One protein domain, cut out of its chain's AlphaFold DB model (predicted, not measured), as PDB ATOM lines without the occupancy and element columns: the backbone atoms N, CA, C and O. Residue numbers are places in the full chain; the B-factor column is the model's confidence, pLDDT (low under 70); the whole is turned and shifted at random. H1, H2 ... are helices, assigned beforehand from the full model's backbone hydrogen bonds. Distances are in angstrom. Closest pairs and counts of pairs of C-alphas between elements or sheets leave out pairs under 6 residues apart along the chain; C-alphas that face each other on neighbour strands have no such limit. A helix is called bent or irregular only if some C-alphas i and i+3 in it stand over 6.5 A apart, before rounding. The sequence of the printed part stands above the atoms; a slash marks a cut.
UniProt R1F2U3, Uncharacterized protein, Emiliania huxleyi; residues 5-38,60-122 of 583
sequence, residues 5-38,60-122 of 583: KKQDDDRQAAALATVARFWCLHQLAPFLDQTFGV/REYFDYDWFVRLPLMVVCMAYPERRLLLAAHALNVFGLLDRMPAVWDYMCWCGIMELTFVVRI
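Overview. This is residues 5 to 38 and 60 to 122 of the 583 residues of an uncharacterized protein of Emiliania huxleyi (UniProt R1F2U3). Four helices lie roughly lengthwise in an all-helix domain: the long H1 makes the longest axis, and H2, H3 and H4 zigzag back and forth beside it. H1, H2 and H3 form an up-and-down bundle, each running against the one before it, and H4 folds back along H3; both ends of H1, residues 5 to 11 and 32 to 36, stick out. The printed part has 97 residues with four named helices, H1, H2, H3 and H4 in that order, and no named strand. It is only just compact, close to loose, with a radius of gyration of the C-alphas of 14.7 A, and spans 50 by 25 by 24 A.

Arrangement. Start with H1, residues 5 to 36, and look at its residues 17 to 31, which alone touch H2, residues 65 to 79. Their closest C-alphas, Cys 24 and Met 74, are 5.6 A apart, and the helices run opposite ways at a shallow tilt of 30 degrees. Go on to H3, residues 83 to 98, which forms a helical hairpin with H2 at a shallow tilt of 18 degrees; the closest C-alphas, Cys 77 and Leu 86, are 6.3 A apart. H1 and H3 are close but not clearly touching, with the C-alphas of Leu 16 and Arg 83 closest at 6.9 A. H4, residues 105 to 122, makes the next helical hairpin with H3 at a shallow tilt of 22 degrees, the closest C-alphas being those of His 90 and Glu 115 at 6.6 A. H4 is near H1 and apart from H2. In H3 and H4 every O i to N i+4 pair is within hydrogen-bond range; in H1 it is 25 of 28 and in H2 9 of 11.

Along the chain. Find C-alpha 5 at (25.534, 57.752, 201.219); from there H1 runs 46.1 A to C-alpha 36, with a kink of 38 degrees near residue 30. H1 is only just irregular: C-alphas 27 and 30 are 7.0 A apart. H2 begins at C-alpha 65, (44.913, 56.605, 166.201), and is 20.1 A long. H3 measures 22.7 A, and H4 runs 25.3 A to C-alpha 122 at (34.171, 67.274, 185.904).

Size, cuts and confidence. The outline is a rod, and its farthest C-alphas, Lys 5 and Arg 60, are 51.7 A apart. Residues 39 to 59 are not printed; across this cut, C-alphas 38 and 60 are 23.7 A apart. The link from H2 to H3 is tight, and that from H3 to H4 is short. The mean pLDDT of the printed part is 74.0; look for values under 70 at residues 33 to 34, 37 to 38, 60 to 64, 97 to 114 and 116 to 122.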
ATOM      1  N   LYS A   5      24.277  57.798 201.977       78.31
ATOM      2  CA  LYS A   5      25.534  57.752 201.219       78.31
ATOM      3  C   LYS A   5      25.472  56.803 200.013       78.31
ATOM      4  O   LYS A   5      25.885  57.195 198.930       78.31
ATOM      5  N   LYS A   6      24.954  55.576 200.175       81.19
ATOM      6  CA  LYS A   6      24.865  54.629 199.054       81.19
ATOM      7  C   LYS A   6      23.930  55.154 197.958       81.19
ATOM      8  O   LYS A   6      24.244  54.992 196.788       81.19
ATOM      9  N   GLN A   7      22.821  55.803 198.316       80.00
ATOM     10  CA  GLN A   7      21.921  56.394 197.321       80.00
ATOM     11  C   GLN A   7      22.609  57.508 196.519       80.00
ATOM     12  O   GLN A   7      22.384  57.610 195.317       80.00
ATOM     13  N   ASP A   8      23.473  58.306 197.150       78.81
ATOM     14  CA  ASP A   8      24.255  59.338 196.459       78.81
ATOM     15  C   ASP A   8      25.426  58.771 195.644       78.81
ATOM     16  O   ASP A   8      25.681  59.261 194.542       78.81
ATOM     17  N   ASP A   9      26.089  57.710 196.117       76.19
ATOM     18  CA  ASP A   9      27.088  56.961 195.341       76.19
ATOM     19  C   ASP A   9      26.433  56.344 194.073       76.19
ATOM     20  O   ASP A   9      26.928  56.529 192.956       76.19
ATOM     21  N   ASP A  10      25.263  55.701 194.216       79.44
ATOM     22  CA  ASP A  10      24.471  55.120 193.117       79.44
ATOM     23  C   ASP A  10      23.994  56.212 192.118       79.44
ATOM     24  O   ASP A  10      24.063  56.027 190.897       79.44
ATOM     25  N   ARG A  11      23.566  57.390 192.609       79.75
ATOM     26  CA  ARG A  11      23.203  58.563 191.777       79.75
ATOM     27  C   ARG A  11      24.393  59.105 190.983       79.75
ATOM     28  O   ARG A  11      24.245  59.413 189.798       79.75
ATOM     29  N   GLN A  12      25.570  59.218 191.603       79.25
ATOM     30  CA  GLN A  12      26.785  59.686 190.929       79.25
ATOM     31  C   GLN A  12      27.226  58.721 189.821       79.25
ATOM     32  O   GLN A  12      27.581  59.170 188.730       79.25
ATOM     33  N   ALA A  13      27.131  57.407 190.052       78.12
ATOM     34  CA  ALA A  13      27.404  56.400 189.029       78.12
ATOM     35  C   ALA A  13      26.455  56.528 187.818       78.12
ATOM     36  O   ALA A  13      26.909  56.514 186.671       78.12
ATOM     37  N   ALA A  14      25.153  56.740 188.050       80.44
ATOM     38  CA  ALA A  14      24.173  56.956 186.982       80.44
ATOM     39  C   ALA A  14      24.435  58.246 186.171       80.44
ATOM     40  O   ALA A  14      24.298  58.252 184.941       80.44
ATOM     41  N   ALA A  15      24.866  59.324 186.835       79.50
ATOM     42  CA  ALA A  15      25.254  60.569 186.174       79.50
ATOM     43  C   ALA A  15      26.506  60.387 185.295       79.50
ATOM     44  O   ALA A  15      26.490  60.762 184.120       79.50
ATOM     45  N   LEU A  16      27.558  59.742 185.815       78.00
ATOM     46  CA  LEU A  16      28.784  59.445 185.061       78.00
ATOM     47  C   LEU A  16      28.512  58.544 183.847       78.00
ATOM     48  O   LEU A  16      28.975  58.846 182.748       78.00
ATOM     49  N   ALA A  17      27.690  57.502 184.006       80.31
ATOM     50  CA  ALA A  17      27.264  56.636 182.903       80.31
ATOM     51  C   ALA A  17      26.489  57.393 181.810       80.31
ATOM     52  O   ALA A  17      26.574  57.047 180.631       80.31
ATOM     53  N   THR A  18      25.751  58.442 182.179       82.25
ATOM     54  CA  THR A  18      25.035  59.300 181.225       82.25
ATOM     55  C   THR A  18      26.003  60.201 180.455       82.25
ATOM     56  O   THR A  18      25.940  60.249 179.227       82.25
ATOM     57  N   VAL A  19      26.951  60.849 181.145       79.56
ATOM     58  CA  VAL A  19      27.997  61.679 180.513       79.56
ATOM     59  C   VAL A  19      28.867  60.848 179.564       79.56
ATOM     60  O   VAL A  19      29.085  61.261 178.426       79.56
ATOM     61  N   ALA A  20      29.284  59.647 179.982       79.75
ATOM     62  CA  ALA A  20      30.065  58.726 179.156       79.75
ATOM     63  C   ALA A  20      29.372  58.409 177.820       79.75
ATOM     64  O   ALA A  20      30.002  58.470 176.768       79.75
ATOM     65  N   ARG A  21      28.058  58.139 177.837       83.56
ATOM     66  CA  ARG A  21      27.279  57.855 176.618       83.56
ATOM     67  C   ARG A  21      27.235  59.049 175.667       83.56
ATOM     68  O   ARG A  21      27.447  58.860 174.472       83.56
ATOM     69  N   PHE A  22      26.989  60.261 176.171       82.44
ATOM     70  CA  PHE A  22      26.986  61.468 175.335       82.44
ATOM     71  C   PHE A  22      28.359  61.746 174.719       82.44
ATOM     72  O   PHE A  22      28.439  62.053 173.529       82.44
ATOM     73  N   TRP A  23      29.435  61.574 175.492       82.62
ATOM     74  CA  TRP A  23      30.793  61.695 174.976       82.62
ATOM     75  C   TRP A  23      31.079  60.647 173.896       82.62
ATOM     76  O   TRP A  23      31.455  61.015 172.787       82.62
ATOM     77  N   CYS A  24      30.808  59.362 174.146       84.38
ATOM     78  CA  CYS A  24      31.021  58.304 173.157       84.38
ATOM     79  C   CYS A  24      30.201  58.517 171.870       84.38
ATOM     80  O   CYS A  24      30.720  58.290 170.782       84.38
ATOM     81  N   LEU A  25      28.963  59.019 171.955       82.44
ATOM     82  CA  LEU A  25      28.161  59.373 170.774       82.44
ATOM     83  C   LEU A  25      28.780  60.521 169.954       82.44
ATOM     84  O   LEU A  25      28.764  60.459 168.726       82.44
ATOM     85  N   HIS A  26      29.369  61.530 170.605       79.12
ATOM     86  CA  HIS A  26      30.138  62.580 169.923       79.12
ATOM     87  C   HIS A  26      31.424  62.017 169.290       79.12
ATOM     88  O   HIS A  26      31.704  62.279 168.120       79.12
ATOM     89  N   GLN A  27      32.170  61.185 170.026       79.31
ATOM     90  CA  GLN A  27      33.391  60.546 169.529       79.31
ATOM     91  C   GLN A  27      33.137  59.570 168.371       79.31
ATOM     92  O   GLN A  27      34.040  59.357 167.570       79.31
ATOM     93  N   LEU A  28      31.925  59.021 168.238       81.25
ATOM     94  CA  LEU A  28      31.540  58.105 167.160       81.25
ATOM     95  C   LEU A  28      31.350  58.805 165.795       81.25
ATOM     96  O   LEU A  28      31.473  58.156 164.755       81.25
ATOM     97  N   ALA A  29      31.085  60.117 165.763       75.75
ATOM     98  CA  ALA A  29      30.731  60.829 164.529       75.75
ATOM     99  C   ALA A  29      31.791  60.748 163.400       75.75
ATOM    100  O   ALA A  29      31.399  60.455 162.269       75.75
ATOM    101  N   PRO A  30      33.113  60.898 163.650       71.19
ATOM    102  CA  PRO A  30      34.134  60.728 162.611       71.19
ATOM    103  C   PRO A  30      34.187  59.305 162.034       71.19
ATOM    104  O   PRO A  30      34.444  59.136 160.845       71.19
ATOM    105  N   PHE A  31      33.901  58.280 162.844       75.69
ATOM    106  CA  PHE A  31      33.869  56.886 162.389       75.69
ATOM    107  C   PHE A  31      32.667  56.622 161.483       75.69
ATOM    108  O   PHE A  31      32.801  55.932 160.475       75.69
ATOM    109  N   LEU A  32      31.501  57.199 161.797       75.88
ATOM    110  CA  LEU A  32      30.320  57.133 160.929       75.88
ATOM    111  C   LEU A  32      30.574  57.844 159.592       75.88
ATOM    112  O   LEU A  32      30.193  57.324 158.544       75.88
ATOM    113  N   ASP A  33      31.278  58.979 159.612       68.00
ATOM    114  CA  ASP A  33      31.646  59.697 158.387       68.00
ATOM    115  C   ASP A  33      32.631  58.882 157.528       68.00
ATOM    116  O   ASP A  33      32.399  58.679 156.339       68.00
ATOM    117  N   GLN A  34      33.672  58.300 158.139       66.62
ATOM    118  CA  GLN A  34      34.629  57.421 157.450       66.62
ATOM    119  C   GLN A  34      34.002  56.123 156.905       66.62
ATOM    120  O   GLN A  34      34.387  55.668 155.829       66.62
ATOM    121  N   THR A  35      33.061  55.508 157.631       72.38
ATOM    122  CA  THR A  35      32.481  54.202 157.253       72.38
ATOM    123  C   THR A  35      31.359  54.299 156.228       72.38
ATOM    124  O   THR A  35      31.257  53.422 155.369       72.38
ATOM    125  N   PHE A  36      30.532  55.347 156.284       73.81
ATOM    126  CA  PHE A  36      29.388  55.509 155.381       73.81
ATOM    127  C   PHE A  36      29.575  56.609 154.322       73.81
ATOM    128  O   PHE A  36      28.829  56.624 153.344       73.81
ATOM    129  N   GLY A  37      30.555  57.511 154.475       61.22
ATOM    130  CA  GLY A  37      30.803  58.619 153.539       61.22
ATOM    131  C   GLY A  37      29.650  59.626 153.464       61.22
ATOM    132  O   GLY A  37      29.371  60.163 152.391       61.22
ATOM    133  N   VAL A  38      28.924  59.807 154.571       58.06
ATOM    134  CA  VAL A  38      27.616  60.486 154.611       58.06
ATOM    135  C   VAL A  38      27.732  62.011 154.623       58.06
ATOM    136  O   VAL A  38      26.832  62.677 154.110       58.06
ATOM    137  N   ARG A  60      49.544  54.889 155.194       41.00
ATOM    138  CA  ARG A  60      50.368  53.977 156.003       41.00
ATOM    139  C   ARG A  60      51.176  54.694 157.092       41.00
ATOM    140  O   ARG A  60      51.548  54.049 158.064       41.00
ATOM    141  N   GLU A  61      51.410  56.001 156.962       43.44
ATOM    142  CA  GLU A  61      51.903  56.847 158.065       43.44
ATOM    143  C   GLU A  61      50.759  57.434 158.909       43.44
ATOM    144  O   GLU A  61      50.947  57.669 160.101       43.44
ATOM    145  N   TYR A  62      49.540  57.540 158.359       51.91
ATOM    146  CA  TYR A  62      48.310  57.546 159.161       51.91
ATOM    147  C   TYR A  62      48.081  56.157 159.784       51.91
ATOM    148  O   TYR A  62      47.184  55.417 159.395       51.91
ATOM    149  N   PHE A  63      48.910  55.790 160.765       50.69
ATOM    150  CA  PHE A  63      48.578  54.707 161.689       50.69
ATOM    151  C   PHE A  63      47.346  55.131 162.489       50.69
ATOM    152  O   PHE A  63      47.346  56.195 163.113       50.69
ATOM    153  N   ASP A  64      46.284  54.328 162.438       69.94
ATOM    154  CA  ASP A  64      44.937  54.754 162.811       69.94
ATOM    155  C   ASP A  64      44.755  55.025 164.317       69.94
ATOM    156  O   ASP A  64      44.172  54.221 165.039       69.94
ATOM    157  N   TYR A  65      45.188  56.184 164.820       72.56
ATOM    158  CA  TYR A  65      44.913  56.605 166.201       72.56
ATOM    159  C   TYR A  65      43.414  56.567 166.517       72.56
ATOM    160  O   TYR A  65      43.023  56.166 167.614       72.56
ATOM    161  N   ASP A  66      42.567  56.945 165.557       73.88
ATOM    162  CA  ASP A  66      41.123  56.852 165.730       73.88
ATOM    163  C   ASP A  66      40.695  55.386 165.951       73.88
ATOM    164  O   ASP A  66      40.042  55.087 166.949       73.88
ATOM    165  N   TRP A  67      41.126  54.439 165.112       79.69
ATOM    166  CA  TRP A  67      40.706  53.031 165.215       79.69
ATOM    167  C   TRP A  67      41.431  52.211 166.302       79.69
ATOM    168  O   TRP A  67      40.836  51.271 166.828       79.69
ATOM    169  N   PHE A  68      42.666  52.560 166.683       83.12
ATOM    170  CA  PHE A  68      43.489  51.809 167.648       83.12
ATOM    171  C   PHE A  68      43.621  52.450 169.035       83.12
ATOM    172  O   PHE A  68      43.927  51.738 169.990       83.12
ATOM    173  N   VAL A  69      43.391  53.759 169.182       82.56
ATOM    174  CA  VAL A  69      43.448  54.449 170.486       82.56
ATOM    175  C   VAL A  69      42.068  54.963 170.873       82.56
ATOM    176  O   VAL A  69      41.520  54.541 171.889       82.56
ATOM    177  N   ARG A  70      41.468  55.825 170.048       83.88
ATOM    178  CA  ARG A  70      40.213  56.525 170.359       83.88
ATOM    179  C   ARG A  70      39.010  55.584 170.424       83.88
ATOM    180  O   ARG A  70      38.223  55.687 171.360       83.88
ATOM    181  N   LEU A  71      38.878  54.647 169.483       85.38
ATOM    182  CA  LEU A  71      37.772  53.686 169.445       85.38
ATOM    183  C   LEU A  71      37.822  52.679 170.615       85.38
ATOM    184  O   LEU A  71      36.805  52.552 171.298       85.38
ATOM    185  N   PRO A  72      38.954  52.015 170.939       89.12
ATOM    186  CA  PRO A  72      39.031  51.172 172.134       89.12
ATOM    187  C   PRO A  72      38.787  51.963 173.423       89.12
ATOM    188  O   PRO A  72      38.006  51.529 174.265       89.12
ATOM    189  N   LEU A  73      39.369  53.158 173.550       87.94
ATOM    190  CA  LEU A  73      39.156  54.060 174.686       87.94
ATOM    191  C   LEU A  73      37.673  54.434 174.857       87.94
ATOM    192  O   LEU A  73      37.154  54.383 175.971       87.94
ATOM    193  N   MET A  74      36.967  54.726 173.760       87.62
ATOM    194  CA  MET A  74      35.522  54.976 173.730       87.62
ATOM    195  C   MET A  74      34.709  53.751 174.183       87.62
ATOM    196  O   MET A  74      33.777  53.893 174.977       87.62
ATOM    197  N   VAL A  75      35.071  52.547 173.729       89.44
ATOM    198  CA  VAL A  75      34.409  51.295 174.137       89.44
ATOM    199  C   VAL A  75      34.617  51.016 175.629       89.44
ATOM    200  O   VAL A  75      33.650  50.711 176.327       89.44
ATOM    201  N   VAL A  76      35.837  51.186 176.155       90.56
ATOM    202  CA  VAL A  76      36.109  50.986 177.591       90.56
ATOM    203  C   VAL A  76      35.395  52.049 178.438       90.56
ATOM    204  O   VAL A  76      34.789  51.689 179.442       90.56
ATOM    205  N   CYS A  77      35.349  53.319 178.011       87.81
ATOM    206  CA  CYS A  77      34.570  54.369 178.694       87.81
ATOM    207  C   CYS A  77      33.058  54.093 178.705       87.81
ATOM    208  O   CYS A  77      32.370  54.464 179.654       87.81
ATOM    209  N   MET A  78      32.531  53.444 177.661       86.69
ATOM    210  CA  MET A  78      31.116  53.072 177.574       86.69
ATOM    211  C   MET A  78      30.767  51.861 178.455       86.69
ATOM    212  O   MET A  78      29.671  51.817 179.012       86.69
ATOM    213  N   ALA A  79      31.686  50.899 178.589       88.06
ATOM    214  CA  ALA A  79      31.520  49.719 179.440       88.06
ATOM    215  C   ALA A  79      31.767  50.017 180.933       88.06
ATOM    216  O   ALA A  79      31.045  49.515 181.792       88.06
ATOM    217  N   TYR A  80      32.759  50.860 181.233       88.19
ATOM    218  CA  TYR A  80      33.214  51.196 182.583       88.19
ATOM    219  C   TYR A  80      33.311  52.726 182.737       88.19
ATOM    220  O   TYR A  80      34.397  53.293 182.596       88.19
ATOM    221  N   PRO A  81      32.194  53.426 183.014       84.25
ATOM    222  CA  PRO A  81      32.137  54.891 183.069       84.25
ATOM    223  C   PRO A  81      32.748  55.464 184.364       84.25
ATOM    224  O   PRO A  81      32.104  56.184 185.128       84.25
ATOM    225  N   GLU A  82      34.014  55.144 184.632       86.44
ATOM    226  CA  GLU A  82      34.760  55.694 185.758       86.44
ATOM    227  C   GLU A  82      35.203  57.137 185.505       86.44
ATOM    228  O   GLU A  82      35.771  57.474 184.466       86.44
ATOM    229  N   ARG A  83      35.071  57.981 186.532       82.25
ATOM    230  CA  ARG A  83      35.515  59.384 186.510       82.25
ATOM    231  C   ARG A  83      36.990  59.555 186.120       82.25
ATOM    232  O   ARG A  83      37.327  60.508 185.423       82.25
ATOM    233  N   ARG A  84      37.867  58.654 186.582       85.94
ATOM    234  CA  ARG A  84      39.309  58.681 186.268       85.94
ATOM    235  C   ARG A  84      39.570  58.322 184.809       85.94
ATOM    236  O   ARG A  84      40.349  59.009 184.157       85.94
ATOM    237  N   LEU A  85      38.892  57.289 184.306       86.75
ATOM    238  CA  LEU A  85      39.005  56.856 182.918       86.75
ATOM    239  C   LEU A  85      38.492  57.937 181.962       86.75
ATOM    240  O   LEU A  85      39.215  58.306 181.047       86.75
ATOM    241  N   LEU A  86      37.308  58.507 182.216       84.69
ATOM    242  CA  LEU A  86      36.742  59.594 181.407       84.69
ATOM    243  C   LEU A  86      37.667  60.819 181.359       84.69
ATOM    244  O   LEU A  86      37.892  61.381 180.290       84.69
ATOM    245  N   LEU A  87      38.255  61.212 182.494       83.88
ATOM    246  CA  LEU A  87      39.203  62.328 182.543       83.88
ATOM    247  C   LEU A  87      40.490  62.032 181.751       83.88
ATOM    248  O   LEU A  87      40.948  62.885 180.993       83.88
ATOM    249  N   ALA A  88      41.047  60.824 181.886       85.38
ATOM    250  CA  ALA A  88      42.194  60.388 181.090       85.38
ATOM    251  C   ALA A  88      41.852  60.314 179.592       85.38
ATOM    252  O   ALA A  88      42.678  60.667 178.753       85.38
ATOM    253  N   ALA A  89      40.625  59.917 179.252       86.88
ATOM    254  CA  ALA A  89      40.159  59.791 177.882       86.88
ATOM    255  C   ALA A  89      39.981  61.150 177.187       86.88
ATOM    256  O   ALA A  89      40.464  61.340 176.069       86.88
ATOM    257  N   HIS A  90      39.375  62.122 177.879       83.25
ATOM    258  CA  HIS A  90      39.358  63.520 177.450       83.25
ATOM    259  C   HIS A  90      40.781  64.072 177.284       83.25
ATOM    260  O   HIS A  90      41.084  64.675 176.256       83.25
ATOM    261  N   ALA A  91      41.673  63.846 178.256       83.19
ATOM    262  CA  ALA A  91      43.049  64.340 178.193       83.19
ATOM    263  C   ALA A  91      43.817  63.763 176.991       83.19
ATOM    264  O   ALA A  91      44.434  64.521 176.246       83.19
ATOM    265  N   LEU A  92      43.731  62.448 176.752       83.94
ATOM    266  CA  LEU A  92      44.327  61.796 175.581       83.94
ATOM    267  C   LEU A  92      43.773  62.367 174.271       83.94
ATOM    268  O   LEU A  92      44.555  62.684 173.377       83.94
ATOM    269  N   ASN A  93      42.458  62.583 174.172       79.88
ATOM    270  CA  ASN A  93      41.864  63.230 173.002       79.88
ATOM    271  C   ASN A  93      42.345  64.673 172.808       79.88
ATOM    272  O   ASN A  93      42.624  65.048 171.674       79.88
ATOM    273  N   VAL A  94      42.497  65.468 173.870       78.75
ATOM    274  CA  VAL A  94      43.032  66.839 173.777       78.75
ATOM    275  C   VAL A  94      44.509  66.836 173.363       78.75
ATOM    276  O   VAL A  94      44.893  67.629 172.506       78.75
ATOM    277  N   PHE A  95      45.338  65.923 173.877       78.69
ATOM    278  CA  PHE A  95      46.728  65.796 173.422       78.69
ATOM    279  C   PHE A  95      46.818  65.321 171.964       78.69
ATOM    280  O   PHE A  95      47.512  65.948 171.171       78.69
ATOM    281  N   GLY A  96      46.059  64.292 171.573       71.25
ATOM    282  CA  GLY A  96      45.996  63.811 170.185       71.25
ATOM    283  C   GLY A  96      45.374  64.808 169.195       71.25
ATOM    284  O   GLY A  96      45.611  64.701 167.992       71.25
ATOM    285  N   LEU A  97      44.598  65.781 169.688       68.00
ATOM    286  CA  LEU A  97      44.078  66.919 168.927       68.00
ATOM    287  C   LEU A  97      45.165  67.976 168.681       68.00
ATOM    288  O   LEU A  97      45.282  68.483 167.568       68.00
ATOM    289  N   LEU A  98      45.958  68.300 169.708       69.50
ATOM    290  CA  LEU A  98      47.049  69.279 169.631       69.50
ATOM    291  C   LEU A  98      48.225  68.772 168.779       69.50
ATOM    292  O   LEU A  98      48.776  69.532 167.990       69.50
ATOM    293  N   ASP A  99      48.563  67.486 168.900       65.56
ATOM    294  CA  ASP A  99      49.669  66.817 168.198       65.56
ATOM    295  C   ASP A  99      49.489  66.757 166.664       65.56
ATOM    296  O   ASP A  99      50.468  66.711 165.924       65.56
ATOM    297  N   ARG A 100      48.242  66.793 166.158       62.00
ATOM    298  CA  ARG A 100      47.932  66.554 164.727       62.00
ATOM    299  C   ARG A 100      47.449  67.756 163.918       62.00
ATOM    300  O   ARG A 100      47.031  67.584 162.774       62.00
ATOM    301  N   MET A 101      47.488  68.970 164.459       55.28
ATOM    302  CA  MET A 101      47.124  70.161 163.679       55.28
ATOM    303  C   MET A 101      48.281  70.552 162.748       55.28
ATOM    304  O   MET A 101      49.386  70.805 163.227       55.28
ATOM    305  N   PRO A 102      48.040  70.654 161.423       47.53
ATOM    306  CA  PRO A 102      47.544  71.932 160.908       47.53
ATOM    307  C   PRO A 102      46.636  71.821 159.660       47.53
ATOM    308  O   PRO A 102      47.130  71.707 158.539       47.53
ATOM    309  N   ALA A 103      45.309  71.955 159.819       46.88
ATOM    310  CA  ALA A 103      44.405  72.185 158.674       46.88
ATOM    311  C   ALA A 103      43.040  72.817 159.023       46.88
ATOM    312  O   ALA A 103      42.658  73.810 158.408       46.88
ATOM    313  N   VAL A 104      42.285  72.242 159.970       49.06
ATOM    314  CA  VAL A 104      40.828  72.489 160.104       49.06
ATOM    315  C   VAL A 104      40.480  73.179 161.429       49.06
ATOM    316  O   VAL A 104      39.915  72.570 162.334       49.06
ATOM    317  N   TRP A 105      40.836  74.461 161.543       52.00
ATOM    318  CA  TRP A 105      40.720  75.233 162.791       52.00
ATOM    319  C   TRP A 105      39.284  75.246 163.354       52.00
ATOM    320  O   TRP A 105      39.078  74.898 164.514       52.00
ATOM    321  N   ASP A 106      38.284  75.582 162.535       50.62
ATOM    322  CA  ASP A 106      36.936  75.930 163.015       50.62
ATOM    323  C   ASP A 106      36.197  74.757 163.686       50.62
ATOM    324  O   ASP A 106      35.716  74.878 164.814       50.62
ATOM    325  N   TYR A 107      36.149  73.591 163.028       57.75
ATOM    326  CA  TYR A 107      35.498  72.392 163.577       57.75
ATOM    327  C   TYR A 107      36.262  71.836 164.788       57.75
ATOM    328  O   TYR A 107      35.663  71.483 165.804       57.75
ATOM    329  N   MET A 108      37.596  71.803 164.709       61.62
ATOM    330  CA  MET A 108      38.441  71.247 165.768       61.62
ATOM    331  C   MET A 108      38.447  72.134 167.023       61.62
ATOM    332  O   MET A 108      38.462  71.601 168.132       61.62
ATOM    333  N   CYS A 109      38.346  73.462 166.884       60.50
ATOM    334  CA  CYS A 109      38.107  74.360 168.017       60.50
ATOM    335  C   CYS A 109      36.721  74.162 168.634       60.50
ATOM    336  O   CYS A 109      36.616  74.211 169.855       60.50
ATOM    337  N   TRP A 110      35.675  73.888 167.847       59.97
ATOM    338  CA  TRP A 110      34.348  73.606 168.408       59.97
ATOM    339  C   TRP A 110      34.356  72.319 169.246       59.97
ATOM    340  O   TRP A 110      33.920  72.331 170.397       59.97
ATOM    341  N   CYS A 111      34.964  71.241 168.734       65.06
ATOM    342  CA  CYS A 111      35.215  70.031 169.522       65.06
ATOM    343  C   CYS A 111      36.075  70.328 170.764       65.06
ATOM    344  O   CYS A 111      35.713  69.914 171.860       65.06
ATOM    345  N   GLY A 112      37.176  71.074 170.624       66.88
ATOM    346  CA  GLY A 112      38.076  71.412 171.732       66.88
ATOM    347  C   GLY A 112      37.408  72.227 172.845       66.88
ATOM    348  O   GLY A 112      37.636  71.949 174.019       66.88
ATOM    349  N   ILE A 113      36.534  73.179 172.500       69.38
ATOM    350  CA  ILE A 113      35.735  73.955 173.461       69.38
ATOM    351  C   ILE A 113      34.745  73.043 174.193       69.38
ATOM    352  O   ILE A 113      34.659  73.100 175.419       69.38
ATOM    353  N   MET A 114      34.042  72.162 173.474       66.00
ATOM    354  CA  MET A 114      33.117  71.207 174.093       66.00
ATOM    355  C   MET A 114      33.850  70.258 175.052       66.00
ATOM    356  O   MET A 114      33.492  70.195 176.228       66.00
ATOM    357  N   GLU A 115      34.922  69.594 174.608       71.44
ATOM    358  CA  GLU A 115      35.747  68.706 175.445       71.44
ATOM    359  C   GLU A 115      36.313  69.446 176.673       71.44
ATOM    360  O   GLU A 115      36.245  68.927 177.789       71.44
ATOM    361  N   LEU A 116      36.791  70.688 176.512       69.19
ATOM    362  CA  LEU A 116      37.276  71.513 177.623       69.19
ATOM    363  C   LEU A 116      36.160  71.851 178.624       69.19
ATOM    364  O   LEU A 116      36.385  71.752 179.830       69.19
ATOM    365  N   THR A 117      34.951  72.202 178.169       65.00
ATOM    366  CA  THR A 117      33.826  72.469 179.086       65.00
ATOM    367  C   THR A 117      33.377  71.221 179.848       65.00
ATOM    368  O   THR A 117      33.065  71.329 181.037       65.00
ATOM    369  N   PHE A 118      33.433  70.028 179.240       66.19
ATOM    370  CA  PHE A 118      33.215  68.765 179.958       66.19
ATOM    371  C   PHE A 118      34.283  68.542 181.039       66.19
ATOM    372  O   PHE A 118      33.935  68.285 182.194       66.19
ATOM    373  N   VAL A 119      35.567  68.715 180.706       67.69
ATOM    374  CA  VAL A 119      36.679  68.588 181.664       67.69
ATOM    375  C   VAL A 119      36.529  69.573 182.831       67.69
ATOM    376  O   VAL A 119      36.610  69.159 183.988       67.69
ATOM    377  N   VAL A 120      36.228  70.848 182.560       69.94
ATOM    378  CA  VAL A 120      35.999  71.867 183.601       69.94
ATOM    379  C   VAL A 120      34.829  71.482 184.510       69.94
ATOM    380  O   VAL A 120      35.000  71.474 185.727       69.94
ATOM    381  N   ARG A 121      33.676  71.055 183.972       65.19
ATOM    382  CA  ARG A 121      32.541  70.603 184.804       65.19
ATOM    383  C   ARG A 121      32.858  69.349 185.630       65.19
ATOM    384  O   ARG A 121      32.363  69.211 186.750       65.19
ATOM    385  N   ILE A 122      33.701  68.440 185.134       65.75
ATOM    386  CA  ILE A 122      34.171  67.274 185.904       65.75
ATOM    387  C   ILE A 122      35.106  67.705 187.055       65.75
ATOM    388  O   ILE A 122      35.068  67.078 188.120       65.75
TER     389      ILE A 122